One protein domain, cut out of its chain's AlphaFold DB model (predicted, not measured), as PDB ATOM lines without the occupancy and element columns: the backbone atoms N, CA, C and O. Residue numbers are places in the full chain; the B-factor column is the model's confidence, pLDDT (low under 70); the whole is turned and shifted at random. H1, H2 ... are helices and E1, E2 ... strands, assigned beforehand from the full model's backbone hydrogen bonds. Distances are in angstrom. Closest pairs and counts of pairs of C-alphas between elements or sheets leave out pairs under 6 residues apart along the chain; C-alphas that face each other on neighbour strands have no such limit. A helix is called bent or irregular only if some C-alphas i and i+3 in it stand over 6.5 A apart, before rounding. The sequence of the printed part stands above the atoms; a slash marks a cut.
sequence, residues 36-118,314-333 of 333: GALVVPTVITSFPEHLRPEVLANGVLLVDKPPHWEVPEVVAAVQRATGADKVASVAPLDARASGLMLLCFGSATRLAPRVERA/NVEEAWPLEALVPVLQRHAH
ATOM      1  N   GLY A  36       0.943  24.383   7.865       42.25
ATOM      2  CA  GLY A  36       1.490  23.461   8.860       42.25
ATOM      3  C   GLY A  36       3.021  23.387   8.873       42.25
ATOM      4  O   GLY A  36       3.596  23.001   9.892       42.25
ATOM      5  N   ALA A  37       3.694  23.796   7.795       47.03
ATOM      6  CA  ALA A  37       5.135  23.998   7.794       47.03
ATOM      7  C   ALA A  37       5.435  25.294   8.560       47.03
ATOM      8  O   ALA A  37       5.283  26.397   8.038       47.03
ATOM      9  N   LEU A  38       5.820  25.177   9.835       52.84
ATOM     10  CA  LEU A  38       6.309  26.322  10.596       52.84
ATOM     11  C   LEU A  38       7.569  26.856   9.902       52.84
ATOM     12  O   LEU A  38       8.664  26.336  10.102       52.84
ATOM     13  N   VAL A  39       7.410  27.897   9.084       65.56
ATOM     14  CA  VAL A  39       8.535  28.708   8.625       65.56
ATOM     15  C   VAL A  39       9.198  29.258   9.881       65.56
ATOM     16  O   VAL A  39       8.566  29.983  10.657       65.56
ATOM     17  N   VAL A  40      10.441  28.844  10.116       77.12
ATOM     18  CA  VAL A  40      11.222  29.266  11.279       77.12
ATOM     19  C   VAL A  40      11.319  30.792  11.252       77.12
ATOM     20  O   VAL A  40      11.743  31.336  10.231       77.12
ATOM     21  N   PRO A  41      10.885  31.497  12.311       85.38
ATOM     22  CA  PRO A  41      11.000  32.946  12.345       85.38
ATOM     23  C   PRO A  41      12.454  33.394  12.310       85.38
ATOM     24  O   PRO A  41      13.320  32.773  12.928       85.38
ATOM     25  N   THR A  42      12.705  34.503  11.629       87.31
ATOM     26  CA  THR A  42      14.031  35.115  11.592       87.31
ATOM     27  C   THR A  42      14.265  35.884  12.886       87.31
ATOM     28  O   THR A  42      13.464  36.744  13.255       87.31
ATOM     29  N   VAL A  43      15.372  35.604  13.573       87.81
ATOM     30  CA  VAL A  43      15.816  36.428  14.702       87.81
ATOM     31  C   VAL A  43      16.450  37.706  14.148       87.81
ATOM     32  O   VAL A  43      17.387  37.653  13.354       87.81
ATOM     33  N   ILE A  44      15.920  38.862  14.536       84.25
ATOM     34  CA  ILE A  44      16.353  40.180  14.072       84.25
ATOM     35  C   ILE A  44      17.615  40.576  14.847       84.25
ATOM     36  O   ILE A  44      17.543  41.053  15.977       84.25
ATOM     37  N   THR A  45      18.774  40.360  14.226       80.38
ATOM     38  CA  THR A  45      20.096  40.653  14.811       80.38
ATOM     39  C   THR A  45      20.873  41.782  14.129       80.38
ATOM     40  O   THR A  45      21.926  42.158  14.630       80.38
ATOM     41  N   SER A  46      20.394  42.343  13.012       71.56
ATOM     42  CA  SER A  46      21.080  43.414  12.282       71.56
ATOM     43  C   SER A  46      20.091  44.429  11.711       71.56
ATOM     44  O   SER A  46      18.967  44.089  11.339       71.56
ATOM     45  N   PHE A  47      20.515  45.688  11.651       72.62
ATOM     46  CA  PHE A  47      19.755  46.784  11.066       72.62
ATOM     47  C   PHE A  47      20.630  47.506  10.033       72.62
ATOM     48  O   PHE A  47      21.789  47.785  10.350       72.62
ATOM     49  N   PRO A  48      20.086  47.867   8.854       69.88
ATOM     50  CA  PRO A  48      18.674  47.782   8.456       69.88
ATOM     51  C   PRO A  48      18.259  46.472   7.756       69.88
ATOM     52  O   PRO A  48      17.094  46.335   7.387       69.88
ATOM     53  N   GLU A  49      19.154  45.500   7.549       73.75
ATOM     54  CA  GLU A  49      18.910  44.354   6.647       73.75
ATOM     55  C   GLU A  49      17.706  43.487   7.059       73.75
ATOM     56  O   GLU A  49      17.070  42.837   6.216       73.75
ATOM     57  N   HIS A  50      17.373  43.480   8.352       76.62
ATOM     58  CA  HIS A  50      16.249  42.734   8.916       76.62
ATOM     59  C   HIS A  50      14.965  43.562   9.108       76.62
ATOM     60  O   HIS A  50      14.005  43.055   9.684       76.62
ATOM     61  N   LEU A  51      14.896  44.792   8.581       78.06
ATOM     62  CA  LEU A  51      13.654  45.586   8.512       78.06
ATOM     63  C   LEU A  51      12.842  45.346   7.235       78.06
ATOM     64  O   LEU A  51      11.831  46.003   7.004       78.06
ATOM     65  N   ARG A  52      13.261  44.401   6.389       83.25
ATOM     66  CA  ARG A  52      12.546  44.073   5.152       83.25
ATOM     67  C   ARG A  52      11.157  43.479   5.446       83.25
ATOM     68  O   ARG A  52      11.025  42.730   6.423       83.25
ATOM     69  N   PRO A  53      10.140  43.730   4.597       85.19
ATOM     70  CA  PRO A  53       8.776  43.241   4.811       85.19
ATOM     71  C   PRO A  53       8.682  41.730   5.054       85.19
ATOM     72  O   PRO A  53       7.889  41.285   5.881       85.19
ATOM     73  N   GLU A  54       9.523  40.927   4.397       86.06
ATOM     74  CA  GLU A  54       9.525  39.469   4.555       86.06
ATOM     75  C   GLU A  54       9.972  39.044   5.961       86.06
ATOM     76  O   GLU A  54       9.446  38.077   6.516       86.06
ATOM     77  N   VAL A  55      10.912  39.784   6.560       83.31
ATOM     78  CA  VAL A  55      11.377  39.543   7.933       83.31
ATOM     79  C   VAL A  55      10.330  40.016   8.936       83.31
ATOM     80  O   VAL A  55       9.992  39.276   9.858       83.31
ATOM     81  N   LEU A  56       9.739  41.195   8.730       88.12
ATOM     82  CA  LEU A  56       8.664  41.707   9.590       88.12
ATOM     83  C   LEU A  56       7.368  40.871   9.482       88.12
ATOM     84  O   LEU A  56       6.547  40.869  10.396       88.12
ATOM     85  N   ALA A  57       7.186  40.080   8.423       89.44
ATOM     86  CA  ALA A  57       6.083  39.124   8.333       89.44
ATOM     87  C   ALA A  57       6.270  37.882   9.237       89.44
ATOM     88  O   ALA A  57       5.288  37.194   9.551       89.44
ATOM     89  N   ASN A  58       7.500  37.565   9.661       90.88
ATOM     90  CA  ASN A  58       7.818  36.388  10.478       90.88
ATOM     91  C   ASN A  58       9.124  36.560  11.283       90.88
ATOM     92  O   ASN A  58      10.060  35.771  11.147       90.88
ATOM     93  N   GLY A  59       9.191  37.603  12.109       90.75
ATOM     94  CA  GLY A  59      10.411  37.998  12.818       90.75
ATOM     95  C   GLY A  59      10.307  37.875  14.336       90.75
ATOM     96  O   GLY A  59       9.213  37.935  14.905       90.75
ATOM     97  N   VAL A  60      11.449  37.745  15.006       92.88
ATOM     98  CA  VAL A  60      11.579  37.847  16.467       92.88
ATOM     99  C   VAL A  60      12.708  38.816  16.791       92.88
ATOM    100  O   VAL A  60      13.833  38.605  16.360       92.88
ATOM    101  N   LEU A  61      12.423  39.860  17.561       92.44
ATOM    102  CA  LEU A  61      13.410  40.810  18.065       92.44
ATOM    103  C   LEU A  61      13.593  40.613  19.568       92.44
ATOM    104  O   LEU A  61      12.613  40.557  20.314       92.44
ATOM    105  N   LEU A  62      14.848  40.521  19.994       94.12
ATOM    106  CA  LEU A  62      15.232  40.482  21.398       94.12
ATOM    107  C   LEU A  62      15.552  41.908  21.840       94.12
ATOM    108  O   LEU A  62      16.378  42.583  21.224       94.12
ATOM    109  N   VAL A  63      14.900  42.353  22.906       94.25
ATOM    110  CA  VAL A  63      15.062  43.688  23.483       94.25
ATOM    111  C   VAL A  63      15.472  43.544  24.943       94.25
ATOM    112  O   VAL A  63      14.823  42.816  25.695       94.25
ATOM    113  N   ASP A  64      16.529  44.238  25.350       95.50
ATOM    114  CA  ASP A  64      16.821  44.473  26.761       95.50
ATOM    115  C   ASP A  64      16.002  45.684  27.211       95.50
ATOM    116  O   ASP A  64      16.304  46.831  26.871       95.50
ATOM    117  N   LYS A  65      14.888  45.408  27.896       93.81
ATOM    118  CA  LYS A  65      13.962  46.433  28.366       93.81
ATOM    119  C   LYS A  65      14.521  47.081  29.638       93.81
ATOM    120  O   LYS A  65      14.725  46.371  30.626       93.81
ATOM    121  N   PRO A  66      14.669  48.410  29.700       92.00
ATOM    122  CA  PRO A  66      15.004  49.092  30.944       92.00
ATOM    123  C   PRO A  66      13.824  49.097  31.943       92.00
ATOM    124  O   PRO A  66      12.658  48.949  31.562       92.00
ATOM    125  N   PRO A  67      14.083  49.291  33.250       87.00
ATOM    126  CA  PRO A  67      13.045  49.217  34.285       87.00
ATOM    127  C   PRO A  67      12.064  50.403  34.275       87.00
ATOM    128  O   PRO A  67      11.003  50.313  34.881       87.00
ATOM    129  N   HIS A  68      12.408  51.507  33.603       86.31
ATOM    130  CA  HIS A  68      11.584  52.719  33.517       86.31
ATOM    131  C   HIS A  68      10.667  52.758  32.280       86.31
ATOM    132  O   HIS A  68       9.989  53.757  32.074       86.31
ATOM    133  N   TRP A  69      10.659  51.694  31.469       87.75
ATOM    134  CA  TRP A  69       9.760  51.538  30.322       87.75
ATOM    135  C   TRP A  69       8.711  50.469  30.585       87.75
ATOM    136  O   TRP A  69       9.040  49.348  30.982       87.75
ATOM    137  N   GLU A  70       7.465  50.766  30.250       87.44
ATOM    138  CA  GLU A  70       6.382  49.796  30.294       87.44
ATOM    139  C   GLU A  70       6.363  48.933  29.026       87.44
ATOM    140  O   GLU A  70       6.627  49.395  27.916       87.44
ATOM    141  N   VAL A  71       5.999  47.655  29.159       88.88
ATOM    142  CA  VAL A  71       5.928  46.711  28.023       88.88
ATOM    143  C   VAL A  71       5.116  47.257  26.829       88.88
ATOM    144  O   VAL A  71       5.603  47.159  25.698       88.88
ATOM    145  N   PRO A  72       3.919  47.854  27.019       90.00
ATOM    146  CA  PRO A  72       3.164  48.447  25.917       90.00
ATOM    147  C   PRO A  72       3.884  49.614  25.228       90.00
ATOM    148  O   PRO A  72       3.746  49.774  24.016       90.00
ATOM    149  N   GLU A  73       4.671  50.402  25.966       89.38
ATOM    150  CA  GLU A  73       5.437  51.526  25.410       89.38
ATOM    151  C   GLU A  73       6.548  51.022  24.493       89.38
ATOM    152  O   GLU A  73       6.716  51.542  23.389       89.38
ATOM    153  N   VAL A  74       7.244  49.953  24.897       89.56
ATOM    154  CA  VAL A  74       8.259  49.290  24.065       89.56
ATOM    155  C   VAL A  74       7.644  48.768  22.769       89.56
ATOM    156  O   VAL A  74       8.164  49.035  21.685       89.56
ATOM    157  N   VAL A  75       6.516  48.051  22.863       91.25
ATOM    158  CA  VAL A  75       5.807  47.512  21.690       91.25
ATOM    159  C   VAL A  75       5.415  48.642  20.742       91.25
ATOM    160  O   VAL A  75       5.682  48.550  19.545       91.25
ATOM    161  N   ALA A  76       4.830  49.722  21.265       89.06
ATOM    162  CA  ALA A  76       4.406  50.865  20.465       89.06
ATOM    163  C   ALA A  76       5.588  51.606  19.822       89.06
ATOM    164  O   ALA A  76       5.497  52.022  18.667       89.06
ATOM    165  N   ALA A  77       6.698  51.775  20.548       86.38
ATOM    166  CA  ALA A  77       7.907  52.405  20.031       86.38
ATOM    167  C   ALA A  77       8.509  51.598  18.877       86.38
ATOM    168  O   ALA A  77       8.759  52.158  17.809       86.38
ATOM    169  N   VAL A  78       8.665  50.283  19.060       87.88
ATOM    170  CA  VAL A  78       9.190  49.388  18.023       87.88
ATOM    171  C   VAL A  78       8.245  49.329  16.830       87.88
ATOM    172  O   VAL A  78       8.690  49.540  15.709       87.88
ATOM    173  N   GLN A  79       6.943  49.132  17.044       88.69
ATOM    174  CA  GLN A  79       5.974  49.060  15.952       88.69
ATOM    175  C   GLN A  79       5.951  50.340  15.109       88.69
ATOM    176  O   GLN A  79       5.945  50.265  13.881       88.69
ATOM    177  N   ARG A  80       5.978  51.514  15.757       85.00
ATOM    178  CA  ARG A  80       6.034  52.807  15.063       85.00
ATOM    179  C   ARG A  80       7.317  52.953  14.251       85.00
ATOM    180  O   ARG A  80       7.266  53.472  13.145       85.00
ATOM    181  N   ALA A  81       8.445  52.517  14.801       81.94
ATOM    182  CA  ALA A  81       9.740  52.697  14.165       81.94
ATOM    183  C   ALA A  81      10.023  51.666  13.056       81.94
ATOM    184  O   ALA A  81      10.788  51.956  12.149       81.94
ATOM    185  N   THR A  82       9.395  50.485  13.085       83.31
ATOM    186  CA  THR A  82       9.519  49.485  12.008       83.31
ATOM    187  C   THR A  82       8.404  49.561  10.965       83.31
ATOM    188  O   THR A  82       8.498  48.884   9.948       83.31
ATOM    189  N   GLY A  83       7.306  50.277  11.235       84.19
ATOM    190  CA  GLY A  83       6.118  50.296  10.369       84.19
ATOM    191  C   GLY A  83       5.402  48.943  10.260       84.19
ATOM    192  O   GLY A  83       4.668  48.706   9.307       84.19
ATOM    193  N   ALA A  84       5.629  48.024  11.204       88.19
ATOM    194  CA  ALA A  84       5.100  46.668  11.103       88.19
ATOM    195  C   ALA A  84       3.594  46.620  11.406       88.19
ATOM    196  O   ALA A  84       3.138  47.126  12.433       88.19
ATOM    197  N   ASP A  85       2.832  45.898  10.579       89.31
ATOM    198  CA  ASP A  85       1.382  45.730  10.764       89.31
ATOM    199  C   ASP A  85       1.027  45.070  12.100       89.31
ATOM    200  O   ASP A  85      -0.021  45.330  12.694       89.31
ATOM    201  N   LYS A  86       1.900  44.177  12.579       93.62
ATOM    202  CA  LYS A  86       1.655  43.384  13.780       93.62
ATOM    203  C   LYS A  86       2.933  43.135  14.565       93.62
ATOM    204  O   LYS A  86       3.823  42.435  14.086       93.62
ATOM    205  N   VAL A  87       2.949  43.615  15.805       93.81
ATOM    206  CA  VAL A  87       3.996  43.368  16.803       93.81
ATOM    207  C   VAL A  87       3.332  42.948  18.109       93.81
ATOM    208  O   VAL A  87       2.319  43.522  18.505       93.81
ATOM    209  N   ALA A  88       3.873  41.935  18.782       92.69
ATOM    210  CA  ALA A  88       3.397  41.523  20.098       92.69
ATOM    211  C   ALA A  88       4.559  41.098  20.995       92.69
ATOM    212  O   ALA A  88       5.427  40.335  20.573       92.69
ATOM    213  N   SER A  89       4.528  41.535  22.254       92.56
ATOM    214  CA  SER A  89       5.373  40.945  23.290       92.56
ATOM    215  C   SER A  89       4.934  39.511  23.555       92.56
ATOM    216  O   SER A  89       3.745  39.242  23.732       92.56
ATOM    217  N   VAL A  90       5.898  38.601  23.648       86.94
ATOM    218  CA  VAL A  90       5.671  37.212  24.059       86.94
ATOM    219  C   VAL A  90       6.377  36.949  25.385       86.94
ATOM    220  O   VAL A  90       7.456  37.483  25.620       86.94
ATOM    221  N   ALA A  91       5.753  36.154  26.261       79.44
ATOM    222  CA  ALA A  91       6.138  36.007  27.670       79.44
ATOM    223  C   ALA A  91       6.147  37.351  28.441       79.44
ATOM    224  O   ALA A  91       7.175  38.038  28.473       79.44
ATOM    225  N   PRO A  92       5.026  37.707  29.103       78.62
ATOM    226  CA  PRO A  92       4.898  38.941  29.876       78.62
ATOM    227  C   PRO A  92       6.098  39.197  30.794       78.62
ATOM    228  O   PRO A  92       6.673  38.266  31.367       78.62
ATOM    229  N   LEU A  93       6.495  40.461  30.888       84.38
ATOM    230  CA  LEU A  93       7.497  40.963  31.822       84.38
ATOM    231  C   LEU A  93       6.790  41.963  32.733       84.38
ATOM    232  O   LEU A  93       5.947  42.724  32.256       84.38
ATOM    233  N   ASP A  94       7.098  41.936  34.027       82.38
ATOM    234  CA  ASP A  94       6.530  42.899  34.966       82.38
ATOM    235  C   ASP A  94       6.916  44.329  34.552       82.38
ATOM    236  O   ASP A  94       8.033  44.568  34.092       82.38
ATOM    237  N   ALA A  95       5.985  45.268  34.733       77.56
ATOM    238  CA  ALA A  95       6.106  46.694  34.411       77.56
ATOM    239  C   ALA A  95       7.502  47.273  34.720       77.56
ATOM    240  O   ALA A  95       8.238  47.716  33.837       77.56
ATOM    241  N   ARG A  96       7.911  47.127  35.984       78.69
ATOM    242  CA  ARG A  96       9.160  47.666  36.541       78.69
ATOM    243  C   ARG A  96      10.363  46.736  36.410       78.69
ATOM    244  O   ARG A  96      11.462  47.113  36.805       78.69
ATOM    245  N   ALA A  97      10.175  45.527  35.887       89.19
ATOM    246  CA  ALA A  97      11.273  44.592  35.695       89.19
ATOM    247  C   ALA A  97      12.087  44.972  34.458       89.19
ATOM    248  O   ALA A  97      11.529  45.408  33.454       89.19
ATOM    249  N   SER A  98      13.397  44.780  34.510       94.88
ATOM    250  CA  SER A  98      14.289  44.968  33.369       94.88
ATOM    251  C   SER A  98      14.609  43.643  32.666       94.88
ATOM    252  O   SER A  98      14.240  42.556  33.129       94.88
ATOM    253  N   GLY A  99      15.341  43.716  31.559       95.75
ATOM    254  CA  GLY A  99      15.949  42.553  30.927       95.75
ATOM    255  C   GLY A  99      15.221  42.058  29.691       95.75
ATOM    256  O   GLY A  99      14.451  42.774  29.049       95.75
ATOM    257  N   LEU A 100      15.497  40.801  29.358       95.94
ATOM    258  CA  LEU A 100      15.130  40.180  28.100       95.94
ATOM    259  C   LEU A 100      13.612  40.160  27.884       95.94
ATOM    260  O   LEU A 100      12.827  39.544  28.623       95.94
ATOM    261  N   MET A 101      13.219  40.784  26.786       94.81
ATOM    262  CA  MET A 101      11.875  40.852  26.247       94.81
ATOM    263  C   MET A 101      11.913  40.403  24.785       94.81
ATOM    264  O   MET A 101      12.757  40.846  24.012       94.81
ATOM    265  N   LEU A 102      10.995  39.518  24.397       94.44
ATOM    266  CA  LEU A 102      10.862  39.070  23.012       94.44
ATOM    267  C   LEU A 102       9.666  39.762  22.363       94.44
ATOM    268  O   LEU A 102       8.535  39.655  22.846       94.44
ATOM    269  N   LEU A 103       9.918  40.419  21.237       94.56
ATOM    270  CA  LEU A 103       8.903  40.986  20.359       94.56
ATOM    271  C   LEU A 103       8.777  40.114  19.115       94.56
ATOM    272  O   LEU A 103       9.734  39.935  18.367       94.56
ATOM    273  N   CYS A 104       7.591  39.568  18.877       94.75
ATOM    274  CA  CYS A 104       7.298  38.810  17.670       94.75
ATOM    275  C   CYS A 104       6.557  39.674  16.651       94.75
ATOM    276  O   CYS A 104       5.626  40.398  17.008       94.75
ATOM    277  N   PHE A 105       6.915  39.518  15.379       93.56
ATOM    278  CA  PHE A 105       6.321  40.230  14.255       93.56
ATOM    279  C   PHE A 105       5.457  39.298  13.399       93.56
ATOM    280  O   PHE A 105       5.786  38.125  13.194       93.56
ATOM    281  N   GLY A 106       4.330  39.812  12.905       93.50
ATOM    282  CA  GLY A 106       3.480  39.119  11.938       93.50
ATOM    283  C   GLY A 106       3.046  37.719  12.387       93.50
ATOM    284  O   GLY A 106       2.350  37.527  13.388       93.50
ATOM    285  N   SER A 107       3.427  36.713  11.610       91.88
ATOM    286  CA  SER A 107       3.079  35.313  11.841       91.88
ATOM    287  C   SER A 107       3.810  34.681  13.037       91.88
ATOM    288  O   SER A 107       3.259  33.767  13.666       91.88
ATOM    289  N   ALA A 108       4.963  35.233  13.436       91.56
ATOM    290  CA  ALA A 108       5.739  34.773  14.585       91.56
ATOM    291  C   ALA A 108       5.003  34.990  15.917       91.56
ATOM    292  O   ALA A 108       5.267  34.279  16.885       91.56
ATOM    293  N   THR A 109       4.005  35.885  15.984       92.06
ATOM    294  CA  THR A 109       3.204  36.083  17.211       92.06
ATOM    295  C   THR A 109       2.468  34.812  17.648       92.06
ATOM    296  O   THR A 109       2.041  34.706  18.794       92.06
ATOM    297  N   ARG A 110       2.295  33.826  16.752       89.19
ATOM    298  CA  ARG A 110       1.736  32.507  17.095       89.19
ATOM    299  C   ARG A 110       2.632  31.704  18.043       89.19
ATOM    300  O   ARG A 110       2.154  30.738  18.631       89.19
ATOM    301  N   LEU A 111       3.896  32.098  18.222       86.69
ATOM    302  CA  LEU A 111       4.813  31.484  19.179       86.69
ATOM    303  C   LEU A 111       4.491  31.822  20.641       86.69
ATOM    304  O   LEU A 111       5.004  31.132  21.524       86.69
ATOM    305  N   ALA A 112       3.635  32.816  20.916       87.69
ATOM    306  CA  ALA A 112       3.343  33.277  22.278       87.69
ATOM    307  C   ALA A 112       3.042  32.134  23.272       87.69
ATOM    308  O   ALA A 112       3.740  32.052  24.281       87.69
ATOM    309  N   PRO A 113       2.150  31.159  22.977       86.69
ATOM    310  CA  PRO A 113       1.830  30.089  23.927       86.69
ATOM    311  C   PRO A 113       2.993  29.130  24.220       86.69
ATOM    312  O   PRO A 113       2.971  28.428  25.235       86.69
ATOM    313  N   ARG A 114       3.980  29.049  23.315       85.19
ATOM    314  CA  ARG A 114       5.187  28.224  23.475       85.19
ATOM    315  C   ARG A 114       6.245  28.976  24.276       85.19
ATOM    316  O   ARG A 114       6.796  28.418  25.218       85.19
ATOM    317  N   VAL A 115       6.483  30.246  23.946       86.75
ATOM    318  CA  VAL A 115       7.449  31.102  24.655       86.75
ATOM    319  C   VAL A 115       6.992  31.368  26.093       86.75
ATOM    320  O   VAL A 115       7.793  31.303  27.025       86.75
ATOM    321  N   GLU A 116       5.690  31.555  26.318       86.25
ATOM    322  CA  GLU A 116       5.103  31.669  27.660       86.25
ATOM    323  C   GLU A 116       5.390  30.458  28.545       86.25
ATOM    324  O   GLU A 116       5.566  30.628  29.744       86.25
ATOM    325  N   ARG A 117       5.517  29.257  27.977       85.88
ATOM    326  CA  ARG A 117       5.837  28.038  28.733       85.88
ATOM    327  C   ARG A 117       7.327  27.722  28.817       85.88
ATOM    328  O   ARG A 117       7.700  26.865  29.607       85.88
ATOM    329  N   ALA A 118       8.173  28.393  28.036       86.69
ATOM    330  CA  ALA A 118       9.617  28.168  28.048       86.69
ATOM    331  C   ALA A 118      10.237  28.455  29.428       86.69
ATOM    332  O   ALA A 118       9.698  29.247  30.201       86.69
ATOM    333  N   ASN A 314      19.344  34.712  25.320       92.38
ATOM    334  CA  ASN A 314      19.992  35.437  26.408       92.38
ATOM    335  C   ASN A 314      19.872  36.961  26.219       92.38
ATOM    336  O   ASN A 314      19.826  37.468  25.101       92.38
ATOM    337  N   VAL A 315      19.807  37.707  27.324       93.06
ATOM    338  CA  VAL A 315      19.791  39.175  27.324       93.06
ATOM    339  C   VAL A 315      21.039  39.793  26.687       93.06
ATOM    340  O   VAL A 315      20.946  40.875  26.124       93.06
ATOM    341  N   GLU A 316      22.181  39.108  26.710       91.19
ATOM    342  CA  GLU A 316      23.418  39.546  26.044       91.19
ATOM    343  C   GLU A 316      23.287  39.590  24.512       91.19
ATOM    344  O   GLU A 316      23.996  40.340  23.847       91.19
ATOM    345  N   GLU A 317      22.353  38.820  23.949       88.25
ATOM    346  CA  GLU A 317      22.027  38.815  22.517       88.25
ATOM    347  C   GLU A 317      20.988  39.892  22.159       88.25
ATOM    348  O   GLU A 317      20.639  40.065  20.987       88.25
ATOM    349  N   ALA A 318      20.431  40.577  23.162       92.31
ATOM    350  CA  ALA A 318      19.337  41.514  22.995       92.31
ATOM    351  C   ALA A 318      19.832  42.930  22.698       92.31
ATOM    352  O   ALA A 318      20.873  43.377  23.176       92.31
ATOM    353  N   TRP A 319      19.029  43.676  21.947       89.25
ATOM    354  CA  TRP A 319      19.285  45.089  21.706       89.25
ATOM    355  C   TRP A 319      18.894  45.914  22.936       89.25
ATOM    356  O   TRP A 319      17.726  45.852  23.334       89.25
ATOM    357  N   PRO A 320      19.799  46.735  23.506       92.12
ATOM    358  CA  PRO A 320      19.409  47.752  24.477       92.12
ATOM    359  C   PRO A 320      18.368  48.678  23.853       92.12
ATOM    360  O   PRO A 320      18.595  49.213  22.762       92.12
ATOM    361  N   LEU A 321      17.219  48.855  24.506       87.62
ATOM    362  CA  LEU A 321      16.101  49.604  23.926       87.62
ATOM    363  C   LEU A 321      16.495  51.038  23.543       87.62
ATOM    364  O   LEU A 321      16.113  51.535  22.483       87.62
ATOM    365  N   GLU A 322      17.303  51.685  24.375       83.88
ATOM    366  CA  GLU A 322      17.794  53.047  24.178       83.88
ATOM    367  C   GLU A 322      18.701  53.164  22.948       83.88
ATOM    368  O   GLU A 322      18.698  54.193  22.275       83.88
ATOM    369  N   ALA A 323      19.445  52.105  22.618       81.94
ATOM    370  CA  ALA A 323      20.254  52.038  21.403       81.94
ATOM    371  C   ALA A 323      19.411  51.665  20.172       81.94
ATOM    372  O   ALA A 323      19.698  52.102  19.057       81.94
ATOM    373  N   LEU A 324      18.355  50.875  20.373       81.19
ATOM    374  CA  LEU A 324      17.476  50.382  19.321       81.19
ATOM    375  C   LEU A 324      16.605  51.491  18.719       81.19
ATOM    376  O   LEU A 324      16.512  51.599  17.496       81.19
ATOM    377  N   VAL A 325      15.977  52.333  19.546       76.62
ATOM    378  CA  VAL A 325      15.023  53.354  19.067       76.62
ATOM    379  C   VAL A 325      15.651  54.316  18.040       76.62
ATOM    380  O   VAL A 325      15.068  54.470  16.964       76.62
ATOM    381  N   PRO A 326      16.842  54.908  18.271       76.19
ATOM    382  CA  PRO A 326      17.485  55.781  17.285       76.19
ATOM    383  C   PRO A 326      17.918  55.056  16.006       76.19
ATOM    384  O   PRO A 326      17.991  55.663  14.937       76.19
ATOM    385  N   VAL A 327      18.254  53.764  16.090       73.19
ATOM    386  CA  VAL A 327      18.584  52.946  14.912       73.19
ATOM    387  C   VAL A 327      17.337  52.746  14.059       73.19
ATOM    388  O   VAL A 327      17.370  53.032  12.867       73.19
ATOM    389  N   LEU A 328      16.222  52.342  14.671       72.56
ATOM    390  CA  LEU A 328      14.967  52.135  13.950       72.56
ATOM    391  C   LEU A 328      14.449  53.437  13.321       72.56
ATOM    392  O   LEU A 328      14.065  53.442  12.156       72.56
ATOM    393  N   GLN A 329      14.509  54.560  14.043       71.62
ATOM    394  CA  GLN A 329      14.066  55.864  13.533       71.62
ATOM    395  C   GLN A 329      14.862  56.353  12.316       71.62
ATOM    396  O   GLN A 329      14.286  56.978  11.433       71.62
ATOM    397  N   ARG A 330      16.168  56.063  12.237       74.06
ATOM    398  CA  ARG A 330      17.007  56.436  11.080       74.06
ATOM    399  C   ARG A 330      16.681  55.659   9.806       74.06
ATOM    400  O   ARG A 330      17.072  56.083   8.726       74.06
ATOM    401  N   HIS A 331      16.022  54.515   9.942       65.19
ATOM    402  CA  HIS A 331      15.708  53.619   8.833       65.19
ATOM    403  C   HIS A 331      14.204  53.511   8.558       65.19
ATOM    404  O   HIS A 331      13.807  52.794   7.644       65.19
ATOM    405  N   ALA A 332      13.382  54.243   9.314       57.00
ATOM    406  CA  ALA A 332      11.964  54.422   9.052       57.00
ATOM    407  C   ALA A 332      11.781  55.425   7.898       57.00
ATOM    408  O   ALA A 332      11.692  56.633   8.121       57.00
ATOM    409  N   HIS A 333      11.766  54.918   6.664       47.97
ATOM    410  CA  HIS A 333      11.467  55.673   5.445       47.97
ATOM    411  C   HIS A 333      10.480  54.904   4.575       47.97
ATOM    412  O   HIS A 333      10.748  53.715   4.294       47.97
TER     413      HIS A 333
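This is residues 36 to 118 and 314 to 333 of the 333 residues of the protein "TruB_N domain-containing protein" of Chlamydomonas reinhardtii (UniProt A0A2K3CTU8). A small twisted sheet, E1 E3 E2, is sandwiched between helices: H2 packs on one face, H3 on the other, giving three layers. H4 runs side by side with H2, next to edge strand E1, while H1 only grazes the sheet. The printed part has 103 residues, with four named helices and three named strands in the order H1 E1 H2 E2 E3 H3 H4; the sheet is antiparallel and the class is mixed, helices and strands. The whole is compact and rounded, with a radius of gyration of the C-alphas of 12.7 A and spans of 38 by 36 by 23 A.

In the sheet, E1 is residues 59 to 65, 18.0 A long, E3 residues 98 to 105, 21.2 A, and E2 residues 87 to 90. C-alpha 59 is at (10.411, 37.998, 12.818). H2 is residues 71 to 82, 16.6 A long. H3 is residues 106 to 115, 15.5 A long, and is irregular: C-alphas 110 and 113 are 7.2 A apart. H4, residues 321 to 331, 15.6 A long, ends with C-alpha 331 at (15.708, 53.619, 8.833). H1 is residues 53 to 56, beginning with C-alpha 53 at (8.776, 43.241, 4.811).

E3 is the inner strand. It is antiparallel to E1 at 160 degrees, with N 61 and O 103 within hydrogen-bond range at 2.8 A. E2 and E3 form a hairpin at 132 degrees, with N 88 and O 104 at 2.9 A. H2 is on the sheet, over E3 and E2 at a height of 8.4 A, and its Gln 79 comes closest to Val 87 of E2, their C-alphas 6.1 A apart. E1, H2 and E2 make a split strand-helix-strand unit, two strands running the same way with E3 between them, its crossover right-handed. H3 is on the opposite face, at a height of 7.5 A, and runs along the strands; its closest C-alpha to E2 is that of Ala 112, 4.9 A from Val 90. H4 touches H2 at a shallow tilt of 23 degrees, the same way, the closest C-alphas being those of Ala 81 and Leu 328, 5.3 A apart. In H2 every O i to N i+4 pair is within hydrogen-bond range; in H4 4 of 7 are, in H3 1 of 6, beside 6 of 7 O i to N i+3 pairs, and H1 is too short for such a pair.

The C-alphas of Gly 36 and His 68, the two farthest apart, are 39.6 A apart. Residues 119 to 313 are not printed, and C-alphas 118 and 314 are 12.8 A apart across that cut. Of the links that are printed whole, none is long. The mean pLDDT of the printed part is 84.4; residues 36 to 39, 48 and 331 to 333 are under 70.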